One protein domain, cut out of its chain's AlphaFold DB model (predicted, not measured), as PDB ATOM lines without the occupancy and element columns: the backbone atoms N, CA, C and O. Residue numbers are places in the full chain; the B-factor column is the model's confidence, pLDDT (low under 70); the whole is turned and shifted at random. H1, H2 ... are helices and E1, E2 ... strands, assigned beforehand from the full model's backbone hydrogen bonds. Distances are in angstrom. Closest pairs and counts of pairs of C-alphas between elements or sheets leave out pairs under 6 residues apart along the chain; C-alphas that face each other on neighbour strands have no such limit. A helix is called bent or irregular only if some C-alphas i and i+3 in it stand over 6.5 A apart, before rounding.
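AT A GLANCE: This is residues 3 to 199 of the 315 residues of the protein "Caspase family protein" of Acidobacteria bacterium (UniProt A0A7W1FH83). A four-stranded sheet, E1 E5 E6 E8, forms the core, with H5 along one face and H4 crossing H5; E1 turns sharply into a second sheet, E2 E3 E4, on which H2 and H3 pack. Past the other end of the core lie the two-stranded sheet E7 E9 and the short helix H6, which packs on H4; residues 83 to 89 stick out. The printed part has 197 residues, with six named helices and nine named strands in the order E1 E2 E3 H1 E4 H2 E5 H3 E6 H4 E7 H5 E8 E9 H6; the first sheet is mixed, the other two antiparallel, and the class is mixed, helices and strands. The whole is compact, with a radius of gyration of the C-alphas of 17.5 A, and rounded, spanning 53 by 41 by 36 A.

IN THESE COORDINATES: The first sheet holds E1, residues 3 to 6, from C-alpha 3 at (11.987, 0.602, -10.699), E5, 69 to 74, 15.7 A, E6, 108 to 111, and E8, 176 to 178. The second holds E2, 8 to 12, E3, 23 to 28, 15.3 A, and E4, 50 to 52; the third holds E7, 148 to 150, and E9, 187 to 190. The helices are H1, 43 to 49; H2, 53 to 62, 14.4 A; H3, 92 to 105, 20.5 A; H4, 129 to 141, 15.9 A; H5, 151 to 167, 24.9 A; and H6, 193 to 198, ending at C-alpha 198 at (0.935, -12.471, -1.404). H4 is only just irregular: C-alphas 138 and 141 are 6.9 A apart.

HOW THE PARTS SIT: E5 is parallel to E1, with N 4 and O 71 at 2.9 A, and to E6, with N 70 and O 108 at 2.8 A; E8 is antiparallel to E6, with N 109 and O 178 at 2.8 A. E5, H3 and E6 form a strand-helix-strand unit, parallel neighbours joined through a helix, with a right-handed crossover. The sheet is in three layers, helices on both faces: H5 on one, H3 on the other. H5 has a height over the sheet of 9.3 A and runs along the strands, over E6 and E8. H4 only grazes this sheet, with residues 129 to 131. H4 and H5 touch, closest at C-alphas 133 and 158, 5.0 A, at a steep tilt of 54 degrees, opposite ways. H4 touches H6 with residues 138 to 140 alone, closest at C-alphas 139 and 196, 5.0 A. E7 and E9 are antiparallel, with N 149 and O 189 at 2.9 A. E1 runs on into E2 at 83 degrees. E2 and E3 form a hairpin, with N 9 and O 26 at 2.9 A; E3 and E4 are antiparallel, with N 27 and O 51 at 2.9 A. H3 lies across E3, at 86 degrees on the local plane, in two layers with this sheet, helices on one face. H2, over none of its strands, is on the same face as H3; they touch, closest at C-alphas 57 and 101, 7.0 A. H1 only grazes this sheet, with residues 46 to 49. Every O i to N i+4 pair is within hydrogen-bond range in H1 and H2; the counts are 8 of 10 in H3, 8 of 9 in H4, 11 of 13 in H5 and 1 of 2 in H6.

THE WHOLE: The C-alphas farthest apart, those of Lys 18 and Asp 194, are 56.9 A apart. The printed part has no cut; the links E3 to H1, E5 to H3 and E6 to H4 are long. The mean pLDDT of the printed part is 75.2, and 62 residues are under 70, among them 14 to 23, 75 to 106 and 113 to 124.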
ATOM      1  N   TYR A   3      12.374   1.661  -9.773       92.56
ATOM      2  CA  TYR A   3      11.987   0.602 -10.699       92.56
ATOM      3  C   TYR A   3      11.219   1.231 -11.857       92.56
ATOM      4  O   TYR A   3      10.187   1.860 -11.626       92.56
ATOM      5  N   LEU A   4      11.723   1.081 -13.077       88.31
ATOM      6  CA  LEU A   4      11.112   1.610 -14.290       88.31
ATOM      7  C   LEU A   4      10.857   0.456 -15.254       88.31
ATOM      8  O   LEU A   4      11.794  -0.251 -15.619       88.31
ATOM      9  N   ALA A   5       9.604   0.279 -15.666       85.50
ATOM     10  CA  ALA A   5       9.205  -0.731 -16.638       85.50
ATOM     11  C   ALA A   5       8.481  -0.074 -17.809       85.50
ATOM     12  O   ALA A   5       7.546   0.698 -17.607       85.50
ATOM     13  N   GLY A   6       8.912  -0.384 -19.029       80.50
ATOM     14  CA  GLY A   6       8.354   0.242 -20.224       80.50
ATOM     15  C   GLY A   6       9.257   0.138 -21.445       80.50
ATOM     16  O   GLY A   6       9.901  -0.884 -21.697       80.50
ATOM     17  N   HIS A   7       9.299   1.213 -22.226       80.31
ATOM     18  CA  HIS A   7      10.112   1.302 -23.433       80.31
ATOM     19  C   HIS A   7      11.343   2.161 -23.166       80.31
ATOM     20  O   HIS A   7      11.260   3.202 -22.522       80.31
ATOM     21  N   GLY A   8      12.494   1.732 -23.673       79.12
ATOM     22  CA  GLY A   8      13.734   2.486 -23.546       79.12
ATOM     23  C   GLY A   8      14.553   2.362 -24.815       79.12
ATOM     24  O   GLY A   8      14.689   1.263 -25.328       79.12
ATOM     25  N   ILE A   9      15.085   3.455 -25.340       78.56
ATOM     26  CA  ILE A   9      15.830   3.462 -26.605       78.56
ATOM     27  C   ILE A   9      17.256   3.977 -26.398       78.56
ATOM     28  O   ILE A   9      17.534   4.673 -25.428       78.56
ATOM     29  N   SER A  10      18.158   3.663 -27.331       77.38
ATOM     30  CA  SER A  10      19.454   4.351 -27.439       77.38
ATOM     31  C   SER A  10      19.403   5.395 -28.535       77.38
ATOM     32  O   SER A  10      18.934   5.094 -29.641       77.38
ATOM     33  N   LEU A  11      19.923   6.583 -28.248       77.75
ATOM     34  CA  LEU A  11      20.093   7.646 -29.224       77.75
ATOM     35  C   LEU A  11      21.509   8.211 -29.149       77.75
ATOM     36  O   LEU A  11      21.948   8.633 -28.084       77.75
ATOM     37  N   ASN A  12      22.200   8.278 -30.286       77.38
ATOM     38  CA  ASN A  12      23.488   8.951 -30.356       77.38
ATOM     39  C   ASN A  12      23.291  10.474 -30.319       77.38
ATOM     40  O   ASN A  12      22.790  11.071 -31.272       77.38
ATOM     41  N   LEU A  13      23.659  11.099 -29.202       73.31
ATOM     42  CA  LEU A  13      23.605  12.546 -28.995       73.31
ATOM     43  C   LEU A  13      24.976  13.220 -29.155       73.31
ATOM     44  O   LEU A  13      25.050  14.451 -29.206       73.31
ATOM     45  N   ASN A  14      26.066  12.451 -29.261       65.44
ATOM     46  CA  ASN A  14      27.402  13.017 -29.430       65.44
ATOM     47  C   ASN A  14      27.637  13.463 -30.876       65.44
ATOM     48  O   ASN A  14      27.823  12.662 -31.787       65.44
ATOM     49  N   ARG A  15      27.697  14.780 -31.077       58.00
ATOM     50  CA  ARG A  15      27.988  15.393 -32.381       58.00
ATOM     51  C   ARG A  15      29.485  15.471 -32.701       58.00
ATOM     52  O   ARG A  15      29.836  15.995 -33.754       58.00
ATOM     53  N   ASN A  16      30.371  15.007 -31.812       57.53
ATOM     54  CA  ASN A  16      31.815  15.045 -32.026       57.53
ATOM     55  C   ASN A  16      32.339  13.697 -32.563       57.53
ATOM     56  O   ASN A  16      32.526  12.762 -31.782       57.53
ATOM     57  N   PRO A  17      32.671  13.595 -33.865       54.41
ATOM     58  CA  PRO A  17      33.111  12.342 -34.484       54.41
ATOM     59  C   PRO A  17      34.475  11.832 -33.987       54.41
ATOM     60  O   PRO A  17      34.876  10.728 -34.343       54.41
ATOM     61  N   LYS A  18      35.209  12.611 -33.176       50.69
ATOM     62  CA  LYS A  18      36.513  12.219 -32.607       50.69
ATOM     63  C   LYS A  18      36.427  11.600 -31.207       50.69
ATOM     64  O   LYS A  18      37.454  11.174 -30.685       50.69
ATOM     65  N   GLN A  19      35.248  11.549 -30.584       50.62
ATOM     66  CA  GLN A  19      35.046  10.871 -29.300       50.62
ATOM     67  C   GLN A  19      34.306   9.551 -29.508       50.62
ATOM     68  O   GLN A  19      33.164   9.531 -29.958       50.62
ATOM     69  N   ALA A  20      34.943   8.439 -29.137       43.22
ATOM     70  CA  ALA A  20      34.264   7.151 -29.092       43.22
ATOM     71  C   ALA A  20      33.175   7.166 -28.002       43.22
ATOM     72  O   ALA A  20      33.433   7.492 -26.840       43.22
ATOM     73  N   GLY A  21      31.956   6.784 -28.388       51.06
ATOM     74  CA  GLY A  21      30.784   6.670 -27.524       51.06
ATOM     75  C   GLY A  21      30.000   7.978 -27.389       51.06
ATOM     76  O   GLY A  21      30.487   8.982 -26.860       51.06
ATOM     77  N   GLY A  22      28.752   7.928 -27.845       54.38
ATOM     78  CA  GLY A  22      27.832   9.060 -27.876       54.38
ATOM     79  C   GLY A  22      26.375   8.702 -27.670       54.38
ATOM     80  O   GLY A  22      25.516   9.560 -27.835       54.38
ATOM     81  N   ASP A  23      26.119   7.447 -27.341       66.62
ATOM     82  CA  ASP A  23      24.792   6.909 -27.147       66.62
ATOM     83  C   ASP A  23      24.306   7.246 -25.738       66.62
ATOM     84  O   ASP A  23      25.019   7.040 -24.756       66.62
ATOM     85  N   THR A  24      23.096   7.785 -25.664       75.88
ATOM     86  CA  THR A  24      22.365   8.106 -24.444       75.88
ATOM     87  C   THR A  24      21.151   7.191 -24.392       75.88
ATOM     88  O   THR A  24      20.388   7.095 -25.361       75.88
ATOM     89  N   TYR A  25      20.968   6.509 -23.261       81.69
ATOM     90  CA  TYR A  25      19.741   5.762 -23.014       81.69
ATOM     91  C   TYR A  25      18.611   6.738 -22.701       81.69
ATOM     92  O   TYR A  25      18.795   7.678 -21.933       81.69
ATOM     93  N   LEU A  26      17.441   6.500 -23.284       85.12
ATOM     94  CA  LEU A  26      16.238   7.295 -23.086       85.12
ATOM     95  C   LEU A  26      15.106   6.369 -22.656       85.12
ATOM     96  O   LEU A  26      14.650   5.545 -23.448       85.12
ATOM     97  N   TYR A  27      14.636   6.522 -21.423       87.00
ATOM     98  CA  TYR A  27      13.390   5.918 -20.970       87.00
ATOM     99  C   TYR A  27      12.214   6.707 -21.550       87.00
ATOM    100  O   TYR A  27      12.151   7.922 -21.370       87.00
ATOM    101  N   LEU A  28      11.291   6.044 -22.248       88.50
ATOM    102  CA  LEU A  28      10.107   6.692 -22.809       88.50
ATOM    103  C   LEU A  28       9.033   6.847 -21.729       88.50
ATOM    104  O   LEU A  28       8.638   5.880 -21.077       88.50
ATOM    105  N   THR A  29       8.566   8.076 -21.556       91.81
ATOM    106  CA  THR A  29       7.484   8.427 -20.628       91.81
ATOM    107  C   THR A  29       6.114   8.159 -21.255       91.81
ATOM    108  O   THR A  29       6.015   7.804 -22.430       91.81
ATOM    109  N   GLN A  30       5.039   8.339 -20.487       90.44
ATOM    110  CA  GLN A  30       3.669   8.202 -20.998       90.44
ATOM    111  C   GLN A  30       3.333   9.246 -22.082       90.44
ATOM    112  O   GLN A  30       2.421   9.041 -22.877       90.44
ATOM    113  N   GLU A  31       4.074  10.355 -22.131       91.62
ATOM    114  CA  GLU A  31       3.942  11.420 -23.123       91.62
ATOM    115  C   GLU A  31       4.573  11.049 -24.478       91.62
ATOM    116  O   GLU A  31       4.347  11.735 -25.478       91.62
ATOM    117  N   ALA A  32       5.369   9.975 -24.541       87.06
ATOM    118  CA  ALA A  32       5.991   9.525 -25.778       87.06
ATOM    119  C   ALA A  32       4.944   8.960 -26.749       87.06
ATOM    120  O   ALA A  32       4.362   7.900 -26.532       87.06
ATOM    121  N   THR A  33       4.756   9.645 -27.874       84.88
ATOM    122  CA  THR A  33       3.855   9.209 -28.953       84.88
ATOM    123  C   THR A  33       4.572   8.431 -30.057       84.88
ATOM    124  O   THR A  33       3.934   7.955 -30.994       84.88
ATOM    125  N   THR A  34       5.899   8.308 -29.976       79.31
ATOM    126  CA  THR A  34       6.730   7.637 -30.978       79.31
ATOM    127  C   THR A  34       7.992   7.039 -30.360       79.31
ATOM    128  O   THR A  34       8.541   7.566 -29.392       79.31
ATOM    129  N   THR A  35       8.480   5.953 -30.957       78.81
ATOM    130  CA  THR A  35       9.800   5.362 -30.684       78.81
ATOM    131  C   THR A  35      10.829   5.726 -31.763       78.81
ATOM    132  O   THR A  35      11.938   5.189 -31.767       78.81
ATOM    133  N   ASP A  36      10.464   6.594 -32.713       82.19
ATOM    134  CA  ASP A  36      11.325   7.002 -33.820       82.19
ATOM    135  C   ASP A  36      12.485   7.876 -33.321       82.19
ATOM    136  O   ASP A  36      12.316   9.015 -32.875       82.19
ATOM    137  N   LYS A  37      13.699   7.327 -33.433       82.69
ATOM    138  CA  LYS A  37      14.947   7.985 -33.032       82.69
ATOM    139  C   LYS A  37      15.172   9.306 -33.769       82.69
ATOM    140  O   LYS A  37      15.758  10.210 -33.184       82.69
ATOM    141  N   SER A  38      14.709   9.434 -35.017       82.56
ATOM    142  CA  SER A  38      14.888  10.651 -35.817       82.56
ATOM    143  C   SER A  38      14.146  11.842 -35.206       82.56
ATOM    144  O   SER A  38      14.716  12.928 -35.091       82.56
ATOM    145  N   VAL A  39      12.932  11.618 -34.699       84.38
ATOM    146  CA  VAL A  39      12.116  12.626 -34.007       84.38
ATOM    147  C   VAL A  39      12.771  13.044 -32.690       84.38
ATOM    148  O   VAL A  39      12.834  14.230 -32.364       84.38
ATOM    149  N   LEU A  40      13.336  12.083 -31.957       85.25
ATOM    150  CA  LEU A  40      13.949  12.303 -30.642       85.25
ATOM    151  C   LEU A  40      15.349  12.952 -30.711       85.25
ATOM    152  O   LEU A  40      15.946  13.282 -29.682       85.25
ATOM    153  N   THR A  41      15.867  13.227 -31.913       85.75
ATOM    154  CA  THR A  41      17.038  14.105 -32.077       85.75
ATOM    155  C   THR A  41      16.731  15.556 -31.691       85.75
ATOM    156  O   THR A  41      17.612  16.246 -31.161       85.75
ATOM    157  N   ALA A  42      15.485  16.006 -31.885       87.94
ATOM    158  CA  ALA A  42      15.028  17.331 -31.485       87.94
ATOM    159  C   ALA A  42      14.954  17.429 -29.954       87.94
ATOM    160  O   ALA A  42      14.239  16.673 -29.297       87.94
ATOM    161  N   GLU A  43      15.709  18.360 -29.367       89.25
ATOM    162  CA  GLU A  43      15.875  18.450 -27.911       89.25
ATOM    163  C   GLU A  43      14.563  18.717 -27.170       89.25
ATOM    164  O   GLU A  43      14.300  18.084 -26.150       89.25
ATOM    165  N   ASN A  44      13.726  19.615 -27.687       91.44
ATOM    166  CA  ASN A  44      12.434  19.942 -27.089       91.44
ATOM    167  C   ASN A  44      11.502  18.722 -27.027       91.44
ATOM    168  O   ASN A  44      10.876  18.495 -25.996       91.44
ATOM    169  N   LEU A  45      11.441  17.924 -28.097       90.69
ATOM    170  CA  LEU A  45      10.627  16.707 -28.134       90.69
ATOM    171  C   LEU A  45      11.220  15.621 -27.236       90.69
ATOM    172  O   LEU A  45      10.502  15.026 -26.439       90.69
ATOM    173  N   ARG A  46      12.542  15.419 -27.291       91.25
ATOM    174  CA  ARG A  46      13.242  14.458 -26.430       91.25
ATOM    175  C   ARG A  46      12.993  14.731 -24.951       91.25
ATOM    176  O   ARG A  46      12.616  13.817 -24.228       91.25
ATOM    177  N   ARG A  47      13.170  15.977 -24.505       91.62
ATOM    178  CA  ARG A  47      12.975  16.365 -23.099       91.62
ATOM    179  C   ARG A  47      11.518  16.268 -22.648       91.62
ATOM    180  O   ARG A  47      11.272  16.055 -21.470       91.62
ATOM    181  N   ALA A  48      10.562  16.438 -23.560       92.56
ATOM    182  CA  ALA A  48       9.140  16.322 -23.244       92.56
ATOM    183  C   ALA A  48       8.649  14.867 -23.175       92.56
ATOM    184  O   ALA A  48       7.639  14.607 -22.535       92.56
ATOM    185  N   MET A  49       9.331  13.937 -23.851       93.06
ATOM    186  CA  MET A  49       8.865  12.556 -24.029       93.06
ATOM    187  C   MET A  49       9.723  11.517 -23.306       93.06
ATOM    188  O   MET A  49       9.319  10.357 -23.209       93.06
ATOM    189  N   THR A  50      10.913  11.880 -22.827       91.94
ATOM    190  CA  THR A  50      11.885  10.905 -22.321       91.94
ATOM    191  C   THR A  50      12.569  11.360 -21.042       91.94
ATOM    192  O   THR A  50      12.678  12.556 -20.787       91.94
ATOM    193  N   VAL A  51      13.068  10.395 -20.271       90.81
ATOM    194  CA  VAL A  51      14.048  10.624 -19.207       90.81
ATOM    195  C   VAL A  51      15.352   9.954 -19.622       90.81
ATOM    196  O   VAL A  51      15.410   8.735 -19.801       90.81
ATOM    197  N   SER A  52      16.400  10.748 -19.812       86.06
ATOM    198  CA  SER A  52      17.716  10.252 -20.214       86.06
ATOM    199  C   SER A  52      18.468   9.564 -19.075       86.06
ATOM    200  O   SER A  52      18.198   9.786 -17.895       86.06
ATOM    201  N   SER A  53      19.461   8.742 -19.419       79.44
ATOM    202  CA  SER A  53      20.409   8.157 -18.464       79.44
ATOM    203  C   SER A  53      21.092   9.210 -17.586       79.44
ATOM    204  O   SER A  53      21.308   8.983 -16.398       79.44
ATOM    205  N   GLU A  54      21.418  10.365 -18.157       79.69
ATOM    206  CA  GLU A  54      22.056  11.501 -17.505       79.69
ATOM    207  C   GLU A  54      21.090  12.183 -16.531       79.69
ATOM    208  O   GLU A  54      21.451  12.417 -15.380       79.69
ATOM    209  N   GLU A  55      19.838  12.405 -16.936       86.50
ATOM    210  CA  GLU A  55      18.802  12.922 -16.035       86.50
ATOM    211  C   GLU A  55      18.514  11.938 -14.894       86.50
ATOM    212  O   GLU A  55      18.478  12.342 -13.733       86.50
ATOM    213  N   LEU A  56      18.384  10.636 -15.184       85.50
ATOM    214  CA  LEU A  56      18.214   9.597 -14.159       85.50
ATOM    215  C   LEU A  56      19.381   9.596 -13.170       85.50
ATOM    216  O   LEU A  56      19.173   9.512 -11.961       85.50
ATOM    217  N   LYS A  57      20.613   9.718 -13.666       80.38
ATOM    218  CA  LYS A  57      21.814   9.823 -12.834       80.38
ATOM    219  C   LYS A  57      21.752  11.029 -11.908       80.38
ATOM    220  O   LYS A  57      22.011  10.882 -10.714       80.38
ATOM    221  N   ASP A  58      21.439  12.201 -12.444       84.06
ATOM    222  CA  ASP A  58      21.408  13.438 -11.669       84.06
ATOM    223  C   ASP A  58      20.300  13.397 -10.612       84.06
ATOM    224  O   ASP A  58      20.534  13.766  -9.459       84.06
ATOM    225  N   LEU A  59      19.136  12.841 -10.956       88.06
ATOM    226  CA  LEU A  59      18.045  12.592 -10.012       88.06
ATOM    227  C   LEU A  59      18.460  11.626  -8.892       88.06
ATOM    228  O   LEU A  59      18.201  11.889  -7.717       88.06
ATOM    229  N   MET A  60      19.151  10.533  -9.224       84.81
ATOM    230  CA  MET A  60      19.647   9.572  -8.232       84.81
ATOM    231  C   MET A  60      20.697  10.197  -7.301       84.81
ATOM    232  O   MET A  60      20.658   9.970  -6.093       84.81
ATOM    233  N   LYS A  61      21.589  11.047  -7.827       83.44
ATOM    234  CA  LYS A  61      22.613  11.756  -7.035       83.44
ATOM    235  C   LYS A  61      22.041  12.779  -6.060       83.44
ATOM    236  O   LYS A  61      22.627  13.002  -5.004       83.44
ATOM    237  N   GLN A  62      20.921  13.413  -6.398       88.19
ATOM    238  CA  GLN A  62      20.242  14.345  -5.491       88.19
ATOM    239  C   GLN A  62      19.662  13.633  -4.262       88.19
ATOM    240  O   GLN A  62      19.468  14.248  -3.209       88.19
ATOM    241  N   ASN A  63      19.401  12.330  -4.368       84.31
ATOM    242  CA  ASN A  63      18.907  11.537  -3.260       84.31
ATOM    243  C   ASN A  63      20.050  11.182  -2.289       84.31
ATOM    244  O   ASN A  63      21.040  10.562  -2.659       84.31
ATOM    245  N   LYS A  64      19.882  11.541  -1.011       86.81
ATOM    246  CA  LYS A  64      20.886  11.341   0.052       86.81
ATOM    247  C   LYS A  64      20.999   9.897   0.563       86.81
ATOM    248  O   LYS A  64      21.788   9.637   1.468       86.81
ATOM    249  N   ALA A  65      20.194   8.966   0.052       86.12
ATOM    250  CA  ALA A  65      20.283   7.563   0.436       86.12
ATOM    251  C   ALA A  65      21.653   6.973   0.057       86.12
ATOM    252  O   ALA A  65      22.083   7.084  -1.085       86.12
ATOM    253  N   LEU A  66      22.303   6.292   1.005       83.38
ATOM    254  CA  LEU A  66      23.604   5.633   0.795       83.38
ATOM    255  C   LEU A  66      23.492   4.318   0.013       83.38
ATOM    256  O   LEU A  66      24.455   3.851  -0.584       83.38
ATOM    257  N   LYS A  67      22.314   3.694   0.067       86.69
ATOM    258  CA  LYS A  67      21.995   2.415  -0.562       86.69
ATOM    259  C   LYS A  67      20.929   2.657  -1.610       86.69
ATOM    260  O   LYS A  67      19.764   2.897  -1.288       86.69
ATOM    261  N   GLN A  68      21.344   2.639  -2.864       88.00
ATOM    262  CA  GLN A  68      20.492   2.967  -3.993       88.00
ATOM    263  C   GLN A  68      20.523   1.831  -5.007       88.00
ATOM    264  O   GLN A  68      21.551   1.188  -5.225       88.00
ATOM    265  N   VAL A  69      19.360   1.585  -5.601       90.50
ATOM    266  CA  VAL A  69      19.144   0.529  -6.585       90.50
ATOM    267  C   VAL A  69      18.266   1.094  -7.689       90.50
ATOM    268  O   VAL A  69      17.216   1.665  -7.378       90.50
ATOM    269  N   LEU A  70      18.698   0.930  -8.935       89.44
ATOM    270  CA  LEU A  70      17.972   1.282 -10.149       89.44
ATOM    271  C   LEU A  70      17.688   0.008 -10.952       89.44
ATOM    272  O   LEU A  70      18.605  -0.726 -11.305       89.44
ATOM    273  N   ILE A  71      16.423  -0.261 -11.250       91.00
ATOM    274  CA  ILE A  71      16.007  -1.402 -12.065       91.00
ATOM    275  C   ILE A  71      15.293  -0.864 -13.303       91.00
ATOM    276  O   ILE A  71      14.328  -0.113 -13.176       91.00
ATOM    277  N   LEU A  72      15.782  -1.239 -14.483       86.50
ATOM    278  CA  LEU A  72      15.247  -0.842 -15.784       86.50
ATOM    279  C   LEU A  72      14.707  -2.084 -16.509       86.50
ATOM    280  O   LEU A  72      15.454  -2.776 -17.199       86.50
ATOM    281  N   ASP A  73      13.419  -2.383 -16.358       85.62
ATOM    282  CA  ASP A  73      12.721  -3.444 -17.098       85.62
ATOM    283  C   ASP A  73      12.192  -2.902 -18.434       85.62
ATOM    284  O   ASP A  73      10.996  -2.659 -18.615       85.62
ATOM    285  N   THR A  74      13.110  -2.616 -19.363       77.31
ATOM    286  CA  THR A  74      12.757  -2.054 -20.674       77.31
ATOM    287  C   THR A  74      13.111  -2.966 -21.839       77.31
ATOM    288  O   THR A  74      14.230  -3.463 -21.930       77.31
ATOM    289  N   CYS A  75      12.183  -3.118 -22.788       65.75
ATOM    290  CA  CYS A  75      12.303  -4.071 -23.903       65.75
ATOM    291  C   CYS A  75      13.245  -3.659 -25.043       65.75
ATOM    292  O   CYS A  75      13.402  -4.418 -25.988       65.75
ATOM    293  N   ALA A  76      13.872  -2.482 -24.997       50.91
ATOM    294  CA  ALA A  76      14.663  -1.977 -26.123       50.91
ATOM    295  C   ALA A  76      16.135  -1.671 -25.783       50.91
ATOM    296  O   ALA A  76      16.841  -0.980 -26.524       50.91
ATOM    297  N   ALA A  77      16.665  -2.328 -24.747       44.91
ATOM    298  CA  ALA A  77      18.110  -2.430 -24.525       44.91
ATOM    299  C   ALA A  77      18.798  -3.500 -25.417       44.91
ATOM    300  O   ALA A  77      19.768  -4.127 -24.991       44.91
ATOM    301  N   GLY A  78      18.281  -3.760 -26.626       39.34
ATOM    302  CA  GLY A  78      18.765  -4.849 -27.480       39.34
ATOM    303  C   GLY A  78      18.272  -4.842 -28.927       39.34
ATOM    304  O   GLY A  78      18.076  -5.905 -29.495       39.34
ATOM    305  N   GLN A  79      18.083  -3.684 -29.565       32.81
ATOM    306  CA  GLN A  79      17.737  -3.626 -30.995       32.81
ATOM    307  C   GLN A  79      18.939  -4.024 -31.878       32.81
ATOM    308  O   GLN A  79      19.496  -3.163 -32.546       32.81
ATOM    309  N   LEU A  80      19.380  -5.290 -31.830       33.03
ATOM    310  CA  LEU A  80      20.529  -5.824 -32.577       33.03
ATOM    311  C   LEU A  80      20.445  -7.309 -32.963       33.03
ATOM    312  O   LEU A  80      21.463  -7.920 -33.280       33.03
ATOM    313  N   ALA A  81      19.259  -7.907 -33.003       29.34
ATOM    314  CA  ALA A  81      19.135  -9.264 -33.536       29.34
ATOM    315  C   ALA A  81      19.062  -9.333 -35.080       29.34
ATOM    316  O   ALA A  81      19.293 -10.401 -35.638       29.34
ATOM    317  N   GLU A  82      18.840  -8.224 -35.801       27.33
ATOM    318  CA  GLU A  82      18.724  -8.259 -37.275       27.33
ATOM    319  C   GLU A  82      20.057  -8.418 -38.039       27.33
ATOM    320  O   GLU A  82      20.060  -8.486 -39.266       27.33
ATOM    321  N   SER A  83      21.203  -8.540 -37.360       26.09
ATOM    322  CA  SER A  83      22.517  -8.680 -38.018       26.09
ATOM    323  C   SER A  83      23.260  -9.997 -37.750       26.09
ATOM    324  O   SER A  83      24.411 -10.148 -38.165       26.09
ATOM    325  N   PHE A  84      22.618 -11.016 -37.170       26.66
ATOM    326  CA  PHE A  84      23.267 -12.311 -36.914       26.66
ATOM    327  C   PHE A  84      23.162 -13.308 -38.084       26.66
ATOM    328  O   PHE A  84      22.662 -14.420 -37.943       26.66
ATOM    329  N   VAL A  85      23.732 -12.938 -39.238       27.61
ATOM    330  CA  VAL A  85      24.316 -13.910 -40.196       27.61
ATOM    331  C   VAL A  85      25.848 -13.813 -40.223       27.61
ATOM    332  O   VAL A  85      26.525 -14.601 -40.879       27.61
ATOM    333  N   THR A  86      26.462 -12.934 -39.432       25.75
ATOM    334  CA  THR A  86      27.921 -12.897 -39.308       25.75
ATOM    335  C   THR A  86      28.346 -12.882 -37.847       25.75
ATOM    336  O   THR A  86      27.988 -12.003 -37.076       25.75
ATOM    337  N   LYS A  87      29.149 -13.885 -37.466       32.03
ATOM    338  CA  LYS A  87      29.989 -13.858 -36.263       32.03
ATOM    339  C   LYS A  87      30.826 -12.577 -36.288       32.03
ATOM    340  O   LYS A  87      31.854 -12.547 -36.960       32.03
ATOM    341  N   ARG A  88      30.371 -11.539 -35.593       25.09
ATOM    342  CA  ARG A  88      31.111 -10.341 -35.184       25.09
ATOM    343  C   ARG A  88      30.335  -9.685 -34.047       25.09
ATOM    344  O   ARG A  88      29.137  -9.899 -33.905       25.09
ATOM    345  N   ASP A  89      31.088  -9.010 -33.199       32.19
ATOM    346  CA  ASP A  89      30.764  -8.681 -31.820       32.19
ATOM    347  C   ASP A  89      29.391  -8.053 -31.567       32.19
ATOM    348  O   ASP A  89      28.846  -7.292 -32.364       32.19
ATOM    349  N   LEU A  90      28.890  -8.393 -30.377       31.28
ATOM    350  CA  LEU A  90      27.727  -7.838 -29.702       31.28
ATOM    351  C   LEU A  90      27.662  -6.308 -29.808       31.28
ATOM    352  O   LEU A  90      28.681  -5.631 -29.946       31.28
ATOM    353  N   PRO A  91      26.482  -5.719 -29.610       42.84
ATOM    354  CA  PRO A  91      26.326  -4.293 -29.764       42.84
ATOM    355  C   PRO A  91      26.906  -3.554 -28.580       42.84
ATOM    356  O   PRO A  91      26.354  -3.567 -27.481       42.84
ATOM    357  N   SER A  92      28.033  -2.901 -28.804       52.97
ATOM    358  CA  SER A  92      28.853  -2.306 -27.761       52.97
ATOM    359  C   SER A  92      28.265  -1.042 -27.124       52.97
ATOM    360  O   SER A  92      28.768  -0.604 -26.092       52.97
ATOM    361  N   ASP A  93      27.236  -0.421 -27.700       54.09
ATOM    362  CA  ASP A  93      27.061   1.032 -27.542       54.09
ATOM    363  C   ASP A  93      26.081   1.446 -26.432       54.09
ATOM    364  O   ASP A  93      26.387   2.358 -25.662       54.09
ATOM    365  N   GLN A  94      24.985   0.705 -26.225       51.72
ATOM    366  CA  GLN A  94      24.126   0.853 -25.035       51.72
ATOM    367  C   GLN A  94      24.849   0.443 -23.752       51.72
ATOM    368  O   GLN A  94      24.726   1.094 -22.717       51.72
ATOM    369  N   ILE A  95      25.640  -0.628 -23.832       55.84
ATOM    370  CA  ILE A  95      26.451  -1.119 -22.716       55.84
ATOM    371  C   ILE A  95      27.407  -0.015 -22.266       55.84
ATOM    372  O   ILE A  95      27.446   0.298 -21.084       55.84
ATOM    373  N   ARG A  96      28.087   0.648 -23.208       61.31
ATOM    374  CA  ARG A  96      28.982   1.777 -22.916       61.31
ATOM    375  C   ARG A  96      28.259   2.976 -22.302       61.31
ATOM    376  O   ARG A  96      28.809   3.608 -21.404       61.31
ATOM    377  N   ALA A  97      27.050   3.302 -22.765       60.59
ATOM    378  CA  ALA A  97      26.253   4.402 -22.213       60.59
ATOM    379  C   ALA A  97      25.949   4.192 -20.720       60.59
ATOM    380  O   ALA A  97      26.082   5.106 -19.908       60.59
ATOM    381  N   ILE A  98      25.610   2.958 -20.345       60.84
ATOM    382  CA  ILE A  98      25.264   2.607 -18.967       60.84
ATOM    383  C   ILE A  98      26.519   2.286 -18.137       60.84
ATOM    384  O   ILE A  98      26.582   2.633 -16.962       60.84
ATOM    385  N   GLU A  99      27.585   1.734 -18.712       62.09
ATOM    386  CA  GLU A  99      28.884   1.629 -18.028       62.09
ATOM    387  C   GLU A  99      29.418   3.011 -17.617       62.09
ATOM    388  O   GLU A  99      29.981   3.155 -16.539       62.09
ATOM    389  N   ARG A 100      29.134   4.079 -18.371       62.56
ATOM    390  CA  ARG A 100      29.432   5.457 -17.923       62.56
ATOM    391  C   ARG A 100      28.606   5.896 -16.709       62.56
ATOM    392  O   ARG A 100      29.038   6.786 -15.963       62.56
ATOM    393  N   LEU A 101      27.428   5.298 -16.494       60.59
ATOM    394  CA  LEU A 101      26.695   5.446 -15.236       60.59
ATOM    395  C   LEU A 101      27.478   4.783 -14.101       60.59
ATOM    396  O   LEU A 101      27.643   5.426 -13.066       60.59
ATOM    397  N   LYS A 102      28.034   3.577 -14.298       59.09
ATOM    398  CA  LYS A 102      28.836   2.843 -13.292       59.09
ATOM    399  C   LYS A 102      29.920   3.714 -12.660       59.09
ATOM    400  O   LYS A 102      29.941   3.867 -11.441       59.09
ATOM    401  N   ASP A 103      30.758   4.334 -13.491       56.91
ATOM    402  CA  ASP A 103      31.998   4.995 -13.056       56.91
ATOM    403  C   ASP A 103      31.767   6.201 -12.124       56.91
ATOM    404  O   ASP A 103      32.708   6.746 -11.559       56.91
ATOM    405  N   ASN A 104      30.516   6.651 -11.957       53.16
ATOM    406  CA  ASN A 104      30.204   7.932 -11.326       53.16
ATOM    407  C   ASN A 104      29.027   7.914 -10.339       53.16
ATOM    408  O   ASN A 104      28.622   8.997  -9.895       53.16
ATOM    409  N   THR A 105      28.416   6.756 -10.068       59.69
ATOM    410  CA  THR A 105      27.097   6.681  -9.406       59.69
ATOM    411  C   THR A 105      27.083   6.010  -8.042       59.69
ATOM    412  O   THR A 105      26.314   6.440  -7.188       59.69
ATOM    413  N   GLY A 106      27.913   4.992  -7.800       67.69
ATOM    414  CA  GLY A 106      27.961   4.321  -6.495       67.69
ATOM    415  C   GLY A 106      26.697   3.524  -6.126       67.69
ATOM    416  O   GLY A 106      26.558   3.127  -4.972       67.69
ATOM    417  N   PHE A 107      25.794   3.256  -7.079       77.69
ATOM    418  CA  PHE A 107      24.548   2.511  -6.859       77.69
ATOM    419  C   PHE A 107      24.427   1.257  -7.735       77.69
ATOM    420  O   PHE A 107      25.076   1.151  -8.772       77.69
ATOM    421  N   TYR A 108      23.600   0.296  -7.311       86.88
ATOM    422  CA  TYR A 108      23.368  -0.954  -8.045       86.88
ATOM    423  C   TYR A 108      22.382  -0.728  -9.192       86.88
ATOM    424  O   TYR A 108      21.336  -0.109  -8.988       86.88
ATOM    425  N   ILE A 109      22.673  -1.260 -10.380       86.69
ATOM    426  CA  ILE A 109      21.779  -1.201 -11.542       86.69
ATOM    427  C   ILE A 109      21.496  -2.614 -12.053       86.69
ATOM    428  O   ILE A 109      22.422  -3.406 -12.215       86.69
ATOM    429  N   LEU A 110      20.231  -2.918 -12.344       87.81
ATOM    430  CA  LEU A 110      19.811  -4.100 -13.099       87.81
ATOM    431  C   LEU A 110      19.018  -3.657 -14.321       87.81
ATOM    432  O   LEU A 110      18.065  -2.894 -14.200       87.81
ATOM    433  N   MET A 111      19.385  -4.157 -15.493       82.00
ATOM    434  CA  MET A 111      18.705  -3.822 -16.741       82.00
ATOM    435  C   MET A 111      18.206  -5.071 -17.445       82.00
ATOM    436  O   MET A 111      18.959  -6.032 -17.604       82.00
ATOM    437  N   GLY A 112      16.963  -5.032 -17.913       72.12
ATOM    438  CA  GLY A 112      16.410  -5.997 -18.852       72.12
ATOM    439  C   GLY A 112      16.923  -5.689 -20.253       72.12
ATOM    440  O   GLY A 112      16.827  -4.554 -20.703       72.12
ATOM    441  N   SER A 113      17.490  -6.678 -20.941       61.38
ATOM    442  CA  SER A 113      17.925  -6.546 -22.338       61.38
ATOM    443  C   SER A 113      17.224  -7.607 -23.160       61.38
ATOM    444  O   SER A 113      17.685  -8.744 -23.186       61.38
ATOM    445  N   ALA A 114      16.068  -7.265 -23.733       51.88
ATOM    446  CA  ALA A 114      15.377  -8.106 -24.709       51.88
ATOM    447  C   ALA A 114      15.922  -7.790 -26.109       51.88
ATOM    448  O   ALA A 114      16.062  -6.619 -26.464       51.88
ATOM    449  N   ALA A 115      16.263  -8.834 -26.869       42.44
ATOM    450  CA  ALA A 115      16.755  -8.719 -28.239       42.44
ATOM    451  C   ALA A 115      15.629  -8.736 -29.286       42.44
ATOM    452  O   ALA A 115      15.813  -8.203 -30.375       42.44
ATOM    453  N   ASP A 116      14.466  -9.304 -28.945       43.09
ATOM    454  CA  ASP A 116      13.345  -9.471 -29.868       43.09
ATOM    455  C   ASP A 116      12.018  -9.004 -29.276       43.09
ATOM    456  O   ASP A 116      11.668  -9.291 -28.129       43.09
ATOM    457  N   ALA A 117      11.265  -8.295 -30.116       41.19
ATOM    458  CA  ALA A 117       9.961  -7.701 -29.855       41.19
ATOM    459  C   ALA A 117       8.826  -8.743 -29.830       41.19
ATOM    460  O   ALA A 117       7.789  -8.561 -30.471       41.19
ATOM    461  N   VAL A 118       8.989  -9.849 -29.100       42.34
ATOM    462  CA  VAL A 118       7.856 -10.746 -28.842       42.34
ATOM    463  C   VAL A 118       7.027 -10.113 -27.727       42.34
ATOM    464  O   VAL A 118       7.442 -10.059 -26.572       42.34
ATOM    465  N   SER A 119       5.886  -9.552 -28.129       42.81
ATOM    466  CA  SER A 119       4.990  -8.711 -27.331       42.81
ATOM    467  C   SER A 119       4.813  -9.177 -25.876       42.81
ATOM    468  O   SER A 119       4.513 -10.346 -25.614       42.81
ATOM    469  N   TYR A 120       4.921  -8.229 -24.934       45.78
ATOM    470  CA  TYR A 120       4.638  -8.403 -23.500       45.78
ATOM    471  C   TYR A 120       3.272  -9.063 -23.222       45.78
ATOM    472  O   TYR A 120       3.099  -9.694 -22.182       45.78
ATOM    473  N   GLU A 121       2.316  -8.935 -24.146       41.69
ATOM    474  CA  GLU A 121       0.920  -9.364 -23.982       41.69
ATOM    475  C   GLU A 121       0.648 -10.817 -24.414       41.69
ATOM    476  O   GLU A 121      -0.418 -11.357 -24.116       41.69
ATOM    477  N   THR A 122       1.606 -11.479 -25.075       48.94
ATOM    478  CA  THR A 122       1.415 -12.836 -25.631       48.94
ATOM    479  C   THR A 122       2.328 -13.885 -24.993       48.94
ATOM    480  O   THR A 122       2.311 -15.047 -25.398       48.94
ATOM    481  N   ASN A 123       3.145 -13.512 -24.003       61.22
ATOM    482  CA  ASN A 123       4.074 -14.448 -23.373       61.22
ATOM    483  C   ASN A 123       3.371 -15.317 -22.309       61.22
ATOM    484  O   ASN A 123       2.448 -14.874 -21.623       61.22
ATOM    485  N   LYS A 124       3.826 -16.568 -22.130       68.62
ATOM    486  CA  LYS A 124       3.204 -17.533 -21.199       68.62
ATOM    487  C   LYS A 124       3.210 -17.107 -19.726       68.62
ATOM    488  O   LYS A 124       2.569 -17.765 -18.911       68.62
ATOM    489  N   TYR A 125       3.954 -16.056 -19.392       72.44
ATOM    490  CA  TYR A 125       4.149 -15.539 -18.044       72.44
ATOM    491  C   TYR A 125       3.224 -14.346 -17.731       72.44
ATOM    492  O   TYR A 125       3.087 -13.980 -16.566       72.44
ATOM    493  N   GLY A 126       2.574 -13.740 -18.733       68.38
ATOM    494  CA  GLY A 126       1.635 -12.620 -18.577       68.38
ATOM    495  C   GLY A 126       2.232 -11.350 -17.951       68.38
ATOM    496  O   GLY A 126       1.482 -10.526 -17.437       68.38
ATOM    497  N   GLN A 127       3.563 -11.221 -17.928       72.12
ATOM    498  CA  GLN A 127       4.312 -10.065 -17.421       72.12
ATOM    499  C   GLN A 127       5.724 -10.027 -18.038       72.12
ATOM    500  O   GLN A 127       6.150 -10.990 -18.682       72.12
ATOM    501  N   GLY A 128       6.468  -8.930 -17.852       78.88
ATOM    502  CA  GLY A 128       7.870  -8.839 -18.281       78.88
ATOM    503  C   GLY A 128       8.742  -9.901 -17.602       78.88
ATOM    504  O   GLY A 128       8.582 -10.160 -16.409       78.88
ATOM    505  N   LEU A 129       9.667 -10.534 -18.338       84.44
ATOM    506  CA  LEU A 129      10.478 -11.638 -17.794       84.44
ATOM    507  C   LEU A 129      11.365 -11.199 -16.622       84.44
ATOM    508  O   LEU A 129      11.596 -11.988 -15.701       84.44
ATOM    509  N   LEU A 130      11.853  -9.954 -16.633       88.00
ATOM    510  CA  LEU A 130      12.653  -9.417 -15.534       88.00
ATOM    511  C   LEU A 130      11.791  -9.193 -14.291       88.00
ATOM    512  O   LEU A 130      12.141  -9.712 -13.232       88.00
ATOM    513  N   THR A 131      10.642  -8.514 -14.434       89.44
ATOM    514  CA  THR A 131       9.624  -8.415 -13.370       89.44
ATOM    515  C   THR A 131       9.312  -9.798 -12.789       89.44
ATOM    516  O   THR A 131       9.391  -9.998 -11.577       89.44
ATOM    517  N   TYR A 132       9.021 -10.777 -13.658       89.50
ATOM    518  CA  TYR A 132       8.700 -12.146 -13.255       89.50
ATOM    519  C   TYR A 132       9.807 -12.767 -12.417       89.50
ATOM    520  O   TYR A 132       9.546 -13.297 -11.341       89.50
ATOM    521  N   SER A 133      11.046 -12.685 -12.898       91.94
ATOM    522  CA  SER A 133      12.190 -13.300 -12.230       91.94
ATOM    523  C   SER A 133      12.474 -12.669 -10.874       91.94
ATOM    524  O   SER A 133      12.814 -13.379  -9.934       91.94
ATOM    525  N   LEU A 134      12.326 -11.348 -10.752       93.56
ATOM    526  CA  LEU A 134      12.519 -10.649  -9.483       93.56
ATOM    527  C   LEU A 134      11.465 -11.077  -8.460       93.56
ATOM    528  O   LEU A 134      11.811 -11.462  -7.348       93.56
ATOM    529  N   LEU A 135      10.190 -11.088  -8.850       93.12
ATOM    530  CA  LEU A 135       9.104 -11.541  -7.980       93.12
ATOM    531  C   LEU A 135       9.260 -13.024  -7.597       93.12
ATOM    532  O   LEU A 135       9.070 -13.383  -6.438       93.12
ATOM    533  N   GLN A 136       9.680 -13.877  -8.535       92.25
ATOM    534  CA  GLN A 136       9.992 -15.283  -8.266       92.25
ATOM    535  C   GLN A 136      11.170 -15.448  -7.301       92.25
ATOM    536  O   GLN A 136      11.106 -16.270  -6.389       92.25
ATOM    537  N   GLY A 137      12.217 -14.634  -7.438       93.19
ATOM    538  CA  GLY A 137      13.318 -14.599  -6.478       93.19
ATOM    539  C   GLY A 137      12.837 -14.208  -5.078       93.19
ATOM    540  O   GLY A 137      13.199 -14.861  -4.098       93.19
ATOM    541  N   MET A 138      11.951 -13.213  -4.981       94.44
ATOM    542  CA  MET A 138      11.364 -12.760  -3.713       94.44
ATOM    543  C   MET A 138      10.447 -13.800  -3.044       94.44
ATOM    544  O   MET A 138      10.203 -13.697  -1.847       94.44
ATOM    545  N   GLN A 139       9.982 -14.832  -3.758       92.19
ATOM    546  CA  GLN A 139       9.269 -15.964  -3.147       92.19
ATOM    547  C   GLN A 139      10.194 -16.942  -2.401       92.19
ATOM    548  O   GLN A 139       9.710 -17.781  -1.642       92.19
ATOM    549  N   GLY A 140      11.517 -16.842  -2.562       88.88
ATOM    550  CA  GLY A 140      12.468 -17.609  -1.752       88.88
ATOM    551  C   GLY A 140      13.845 -17.754  -2.382       88.88
ATOM    552  O   GLY A 140      14.843 -17.456  -1.743       88.88
ATOM    553  N   ALA A 141      13.916 -18.157  -3.651       85.44
ATOM    554  CA  ALA A 141      15.182 -18.532  -4.291       85.44
ATOM    555  C   ALA A 141      16.182 -17.370  -4.484       85.44
ATOM    556  O   ALA A 141      17.353 -17.609  -4.773       85.44
ATOM    557  N   GLY A 142      15.724 -16.126  -4.338       86.94
ATOM    558  CA  GLY A 142      16.536 -14.909  -4.326       86.94
ATOM    559  C   GLY A 142      16.619 -14.242  -2.949       86.94
ATOM    560  O   GLY A 142      16.977 -13.066  -2.882       86.94
ATOM    561  N   LEU A 143      16.249 -14.940  -1.869       92.50
ATOM    562  CA  LEU A 143      16.298 -14.427  -0.501       92.50
ATOM    563  C   LEU A 143      17.483 -15.004   0.278       92.50
ATOM    564  O   LEU A 143      17.745 -16.204   0.268       92.50
ATOM    565  N   LEU A 144      18.164 -14.134   1.014       91.50
ATOM    566  CA  LEU A 144      19.138 -14.507   2.024       91.50
ATOM    567  C   LEU A 144      18.382 -14.959   3.279       91.50
ATOM    568  O   LEU A 144      17.462 -14.267   3.730       91.50
ATOM    569  N   GLU A 145      18.757 -16.119   3.824       90.94
ATOM    570  CA  GLU A 145      18.116 -16.719   5.009       90.94
ATOM    571  C   GLU A 145      16.586 -16.867   4.860       90.94
ATOM    572  O   GLU A 145      15.838 -16.677   5.819       90.94
ATOM    573  N   ASP A 146      16.106 -17.136   3.638       89.31
ATOM    574  CA  ASP A 146      14.679 -17.265   3.296       89.31
ATOM    575  C   ASP A 146      13.806 -16.053   3.677       89.31
ATOM    576  O   ASP A 146      12.579 -16.164   3.769       89.31
ATOM    577  N   LYS A 147      14.431 -14.891   3.904       92.19
ATOM    578  CA  LYS A 147      13.768 -13.731   4.504       92.19
ATOM    579  C   LYS A 147      14.188 -12.395   3.908       92.19
ATOM    580  O   LYS A 147      13.341 -11.523   3.733       92.19
ATOM    581  N   PHE A 148      15.464 -12.185   3.618       94.62
ATOM    582  CA  PHE A 148      15.963 -10.874   3.203       94.62
ATOM    583  C   PHE A 148      16.205 -10.836   1.698       94.62
ATOM    584  O   PHE A 148      16.999 -11.612   1.177       94.62
ATOM    585  N   ALA A 149      15.562  -9.911   0.988       93.56
ATOM    586  CA  ALA A 149      15.871  -9.682  -0.419       93.56
ATOM    587  C   ALA A 149      17.188  -8.914  -0.504       93.56
ATOM    588  O   ALA A 149      17.207  -7.693  -0.364       93.56
ATOM    589  N   ASP A 150      18.291  -9.636  -0.663       94.12
ATOM    590  CA  ASP A 150      19.620  -9.072  -0.876       94.12
ATOM    591  C   ASP A 150      19.808  -8.683  -2.348       94.12
ATOM    592  O   ASP A 150      19.413  -9.435  -3.239       94.12
ATOM    593  N   VAL A 151      20.370  -7.499  -2.611       92.81
ATOM    594  CA  VAL A 151      20.441  -6.959  -3.977       92.81
ATOM    595  C   VAL A 151      21.262  -7.846  -4.913       92.81
ATOM    596  O   VAL A 151      20.809  -8.123  -6.021       92.81
ATOM    597  N   GLU A 152      22.421  -8.349  -4.482       91.44
ATOM    598  CA  GLU A 152      23.257  -9.212  -5.321       91.44
ATOM    599  C   GLU A 152      22.609 -10.568  -5.549       91.44
ATOM    600  O   GLU A 152      22.586 -11.047  -6.683       91.44
ATOM    601  N   LEU A 153      22.042 -11.169  -4.502       93.69
ATOM    602  CA  LEU A 153      21.395 -12.473  -4.614       93.69
ATOM    603  C   LEU A 153      20.165 -12.415  -5.527       93.69
ATOM    604  O   LEU A 153      20.026 -13.230  -6.442       93.69
ATOM    605  N   LEU A 154      19.301 -11.421  -5.323       95.31
ATOM    606  CA  LEU A 154      18.092 -11.236  -6.114       95.31
ATOM    607  C   LEU A 154      18.419 -10.914  -7.578       95.31
ATOM    608  O   LEU A 154      17.790 -11.447  -8.493       95.31
ATOM    609  N   PHE A 155      19.418 -10.062  -7.816       93.88
ATOM    610  CA  PHE A 155      19.843  -9.727  -9.172       93.88
ATOM    611  C   PHE A 155      20.486 -10.926  -9.867       93.88
ATOM    612  O   PHE A 155      20.169 -11.197 -11.022       93.88
ATOM    613  N   SER A 156      21.330 -11.682  -9.163       92.88
ATOM    614  CA  SER A 156      21.947 -12.908  -9.684       92.88
ATOM    615  C   SER A 156      20.895 -13.952 -10.050       92.88
ATOM    616  O   SER A 156      20.987 -14.580 -11.106       92.88
ATOM    617  N   TYR A 157      19.853 -14.090  -9.222       95.06
ATOM    618  CA  TYR A 157      18.705 -14.932  -9.537       95.06
ATOM    619  C   TYR A 157      18.045 -14.501 -10.853       95.06
ATOM    620  O   TYR A 157      17.865 -15.322 -11.752       95.06
ATOM    621  N   ALA A 158      17.751 -13.209 -11.010       92.69
ATOM    622  CA  ALA A 158      17.124 -12.689 -12.221       92.69
ATOM    623  C   ALA A 158      18.006 -12.842 -13.474       92.69
ATOM    624  O   ALA A 158      17.517 -13.271 -14.518       92.69
ATOM    625  N   VAL A 159      19.309 -12.563 -13.372       90.19
ATOM    626  CA  VAL A 159      20.285 -12.729 -14.467       90.19
ATOM    627  C   VAL A 159      20.349 -14.176 -14.956       90.19
ATOM    628  O   VAL A 159      20.505 -14.397 -16.156       90.19
ATOM    629  N   LYS A 160      20.206 -15.152 -14.052       90.94
ATOM    630  CA  LYS A 160      20.153 -16.577 -14.403       90.94
ATOM    631  C   LYS A 160      18.794 -16.984 -14.975       90.94
ATOM    632  O   LYS A 160      18.736 -17.718 -15.957       90.94
ATOM    633  N   LYS A 161      17.700 -16.520 -14.366       89.50
ATOM    634  CA  LYS A 161      16.349 -17.002 -14.672       89.50
ATOM    635  C   LYS A 161      15.779 -16.436 -15.969       89.50
ATOM    636  O   LYS A 161      15.106 -17.156 -16.703       89.50
ATOM    637  N   VAL A 162      16.044 -15.166 -16.275       87.06
ATOM    638  CA  VAL A 162      15.492 -14.520 -17.475       87.06
ATOM    639  C   VAL A 162      15.918 -15.229 -18.771       87.06
ATOM    640  O   VAL A 162      15.019 -15.522 -19.558       87.06
ATOM    641  N   PRO A 163      17.201 -15.579 -19.003       83.56
ATOM    642  CA  PRO A 163      17.603 -16.320 -20.203       83.56
ATOM    643  C   PRO A 163      16.905 -17.678 -20.347       83.56
ATOM    644  O   PRO A 163      16.430 -18.002 -21.434       83.56
ATOM    645  N   GLU A 164      16.773 -18.442 -19.254       83.94
ATOM    646  CA  GLU A 164      16.036 -19.721 -19.246       83.94
ATOM    647  C   GLU A 164      14.583 -19.523 -19.713       83.94
ATOM    648  O   GLU A 164      14.045 -20.305 -20.495       83.94
ATOM    649  N   MET A 165      13.939 -18.449 -19.253       80.12
ATOM    650  CA  MET A 165      12.558 -18.146 -19.616       80.12
ATOM    651  C   MET A 165      12.410 -17.571 -21.024       80.12
ATOM    652  O   MET A 165      11.392 -17.839 -21.663       80.12
ATOM    653  N   ALA A 166      13.400 -16.810 -21.493       78.25
ATOM    654  CA  ALA A 166      13.417 -16.195 -22.815       78.25
ATOM    655  C   ALA A 166      13.509 -17.250 -23.923       78.25
ATOM    656  O   ALA A 166      12.718 -17.208 -24.867       78.25
ATOM    657  N   ILE A 167      14.376 -18.259 -23.753       74.19
ATOM    658  CA  ILE A 167      14.494 -19.401 -24.679       74.19
ATOM    659  C   ILE A 167      13.127 -20.069 -24.889       74.19
ATOM    660  O   ILE A 167      12.721 -20.348 -26.016       74.19
ATOM    661  N   ASN A 168      12.373 -20.246 -23.803       67.25
ATOM    662  CA  ASN A 168      11.053 -20.876 -23.818       67.25
ATOM    663  C   ASN A 168       9.961 -20.047 -24.515       67.25
ATOM    664  O   ASN A 168       8.844 -20.528 -24.661       67.25
ATOM    665  N   ILE A 169      10.237 -18.802 -24.903       68.62
ATOM    666  CA  ILE A 169       9.323 -17.976 -25.705       68.62
ATOM    667  C   ILE A 169       9.934 -17.607 -27.063       68.62
ATOM    668  O   ILE A 169       9.425 -16.722 -27.743       68.62
ATOM    669  N   GLY A 170      11.019 -18.287 -27.458       63.72
ATOM    670  CA  GLY A 170      11.727 -18.031 -28.712       63.72
ATOM    671  C   GLY A 170      12.474 -16.696 -28.741       63.72
ATOM    672  O   GLY A 170      12.831 -16.237 -29.818       63.72
ATOM    673  N   GLY A 171      12.685 -16.070 -27.582       68.44
ATOM    674  CA  GLY A 171      13.394 -14.805 -27.455       68.44
ATOM    675  C   GLY A 171      14.784 -14.981 -26.855       68.44
ATOM    676  O   GLY A 171      15.095 -15.972 -26.195       68.44
ATOM    677  N   ILE A 172      15.619 -13.964 -27.033       71.25
ATOM    678  CA  ILE A 172      16.886 -13.834 -26.317       71.25
ATOM    679  C   ILE A 172      16.749 -12.638 -25.383       71.25
ATOM    680  O   ILE A 172      16.512 -11.514 -25.827       71.25
ATOM    681  N   GLN A 173      16.883 -12.880 -24.080       76.94
ATOM    682  CA  GLN A 173      16.920 -11.816 -23.088       76.94
ATOM    683  C   GLN A 173      18.017 -12.099 -22.068       76.94
ATOM    684  O   GLN A 173      17.995 -13.132 -21.406       76.94
ATOM    685  N   GLN A 174      18.964 -11.172 -21.925       82.06
ATOM    686  CA  GLN A 174      20.086 -11.312 -20.999       82.06
ATOM    687  C   GLN A 174      20.180 -10.079 -20.101       82.06
ATOM    688  O   GLN A 174      20.756  -9.068 -20.506       82.06
ATOM    689  N   PRO A 175      19.639 -10.130 -18.872       84.56
ATOM    690  CA  PRO A 175      19.789  -9.026 -17.949       84.56
ATOM    691  C   PRO A 175      21.257  -8.767 -17.631       84.56
ATOM    692  O   PRO A 175      22.077  -9.692 -17.603       84.56
ATOM    693  N   ARG A 176      21.568  -7.501 -17.364       81.69
ATOM    694  CA  ARG A 176      22.900  -7.068 -16.948       81.69
ATOM    695  C   ARG A 176      22.838  -6.347 -15.622       81.69
ATOM    696  O   ARG A 176      21.971  -5.500 -15.409       81.69
ATOM    697  N   THR A 177      23.794  -6.674 -14.769       83.38
ATOM    698  CA  THR A 177      24.030  -5.998 -13.504       83.38
ATOM    699  C   THR A 177      25.222  -5.070 -13.635       83.38
ATOM    700  O   THR A 177      26.213  -5.385 -14.289       83.38
ATOM    701  N   ILE A 178      25.112  -3.911 -13.004       80.25
ATOM    702  CA  ILE A 178      26.216  -2.979 -12.825       80.25
ATOM    703  C   ILE A 178      26.292  -2.698 -11.338       80.25
ATOM    704  O   ILE A 178      25.336  -2.208 -10.733       80.25
ATOM    705  N   THR A 179      27.426  -3.051 -10.756       79.19
ATOM    706  CA  THR A 179      27.690  -2.920  -9.330       79.19
ATOM    707  C   THR A 179      28.863  -1.960  -9.126       79.19
ATOM    708  O   THR A 179      29.779  -1.929  -9.951       79.19
ATOM    709  N   PRO A 180      28.855  -1.137  -8.066       73.69
ATOM    710  CA  PRO A 180      30.012  -0.316  -7.730       73.69
ATOM    711  C   PRO A 180      31.164  -1.194  -7.225       73.69
ATOM    712  O   PRO A 180      30.946  -2.034  -6.355       73.69
ATOM    713  N   ASP A 181      32.392  -0.940  -7.688       68.44
ATOM    714  CA  ASP A 181      33.583  -1.761  -7.383       68.44
ATOM    715  C   ASP A 181      33.921  -1.869  -5.878       68.44
ATOM    716  O   ASP A 181      34.699  -2.725  -5.465       68.44
ATOM    717  N   THR A 182      33.358  -0.992  -5.042       64.06
ATOM    718  CA  THR A 182      33.668  -0.872  -3.603       64.06
ATOM    719  C   THR A 182      32.474  -1.129  -2.682       64.06
ATOM    720  O   THR A 182      32.622  -1.094  -1.457       64.06
ATOM    721  N   SER A 183      31.288  -1.395  -3.235       66.00
ATOM    722  CA  SER A 183      30.067  -1.545  -2.443       66.00
ATOM    723  C   SER A 183      29.865  -2.993  -2.013       66.00
ATOM    724  O   SER A 183      29.920  -3.908  -2.824       66.00
ATOM    725  N   ARG A 184      29.605  -3.199  -0.717       79.62
ATOM    726  CA  ARG A 184      29.085  -4.477  -0.211       79.62
ATOM    727  C   ARG A 184      27.605  -4.599  -0.567       79.62
ATOM    728  O   ARG A 184      26.892  -3.591  -0.515       79.62
ATOM    729  N   SER A 185      27.147  -5.829  -0.804       87.75
ATOM    730  CA  SER A 185      25.719  -6.108  -0.951       87.75
ATOM    731  C   SER A 185      24.912  -5.661   0.270       87.75
ATOM    732  O   SER A 185      25.433  -5.460   1.377       87.75
ATOM    733  N   PHE A 186      23.617  -5.474   0.059       90.94
ATOM    734  CA  PHE A 186      22.682  -5.102   1.101       90.94
ATOM    735  C   PHE A 186      21.262  -5.569   0.800       90.94
ATOM    736  O   PHE A 186      20.810  -5.603  -0.346       90.94
ATOM    737  N   SER A 187      20.514  -5.809   1.875       92.56
ATOM    738  CA  SER A 187      19.089  -6.097   1.796       92.56
ATOM    739  C   SER A 187      18.284  -4.860   1.406       92.56
ATOM    740  O   SER A 187      18.442  -3.782   1.987       92.56
ATOM    741  N   ILE A 188      17.400  -5.038   0.430       91.75
ATOM    742  CA  ILE A 188      16.471  -4.032  -0.089       91.75
ATOM    743  C   ILE A 188      15.037  -4.234   0.414       91.75
ATOM    744  O   ILE A 188      14.188  -3.372   0.208       91.75
ATOM    745  N   GLY A 189      14.772  -5.355   1.084       91.06
ATOM    746  CA  GLY A 189      13.472  -5.683   1.651       91.06
ATOM    747  C   GLY A 189      13.529  -6.924   2.537       91.06
ATOM    748  O   GLY A 189      14.520  -7.659   2.542       91.06
ATOM    749  N   THR A 190      12.455  -7.139   3.290       93.06
ATOM    750  CA  THR A 190      12.217  -8.345   4.089       93.06
ATOM    751  C   THR A 190      10.903  -8.956   3.624       93.06
ATOM    752  O   THR A 190       9.954  -8.215   3.399       93.06
ATOM    753  N   PHE A 191      10.868 -10.274   3.472       91.81
ATOM    754  CA  PHE A 191       9.713 -11.032   3.012       91.81
ATOM    755  C   PHE A 191       9.476 -12.199   3.968       91.81
ATOM    756  O   PHE A 191      10.190 -13.203   3.963       91.81
ATOM    757  N   THR A 192       8.480 -12.055   4.832       91.69
ATOM    758  CA  THR A 192       8.009 -13.120   5.720       91.69
ATOM    759  C   THR A 192       7.353 -14.254   4.929       91.69
ATOM    760  O   THR A 192       7.027 -14.129   3.751       91.69
ATOM    761  N   ALA A 193       7.129 -15.401   5.574       89.31
ATOM    762  CA  ALA A 193       6.429 -16.520   4.941       89.31
ATOM    763  C   ALA A 193       5.033 -16.148   4.410       89.31
ATOM    764  O   ALA A 193       4.617 -16.719   3.406       89.31
ATOM    765  N   ASP A 194       4.339 -15.204   5.047       90.94
ATOM    766  CA  ASP A 194       3.007 -14.784   4.618       90.94
ATOM    767  C   ASP A 194       3.065 -13.741   3.497       90.94
ATOM    768  O   ASP A 194       2.399 -13.934   2.484       90.94
ATOM    769  N   GLU A 195       3.956 -12.746   3.568       90.12
ATOM    770  CA  GLU A 195       4.175 -11.787   2.464       90.12
ATOM    771  C   GLU A 195       4.621 -12.491   1.172       90.12
ATOM    772  O   GLU A 195       4.200 -12.129   0.075       90.12
ATOM    773  N   ARG A 196       5.418 -13.565   1.279       90.38
ATOM    774  CA  ARG A 196       5.810 -14.382   0.116       90.38
ATOM    775  C   ARG A 196       4.614 -15.028  -0.587       90.38
ATOM    776  O   ARG A 196       4.655 -15.194  -1.803       90.38
ATOM    777  N   LYS A 197       3.549 -15.370   0.146       88.50
ATOM    778  CA  LYS A 197       2.310 -15.929  -0.431       88.50
ATOM    779  C   LYS A 197       1.460 -14.860  -1.117       88.50
ATOM    780  O   LYS A 197       0.654 -15.198  -1.981       88.50
ATOM    781  N   GLU A 198       1.629 -13.589  -0.757       90.44
ATOM    782  CA  GLU A 198       0.935 -12.471  -1.404       90.44
ATOM    783  C   GLU A 198       1.512 -12.141  -2.785       90.44
ATOM    784  O   GLU A 198       0.813 -11.559  -3.620       90.44
ATOM    785  N   ILE A 199       2.754 -12.556  -3.066       88.50
ATOM    786  CA  ILE A 199       3.366 -12.439  -4.392       88.50
ATOM    787  C   ILE A 199       2.642 -13.381  -5.358       88.50
ATOM    788  O   ILE A 199       2.948 -14.571  -5.466       88.50
TER     789      ILE A 199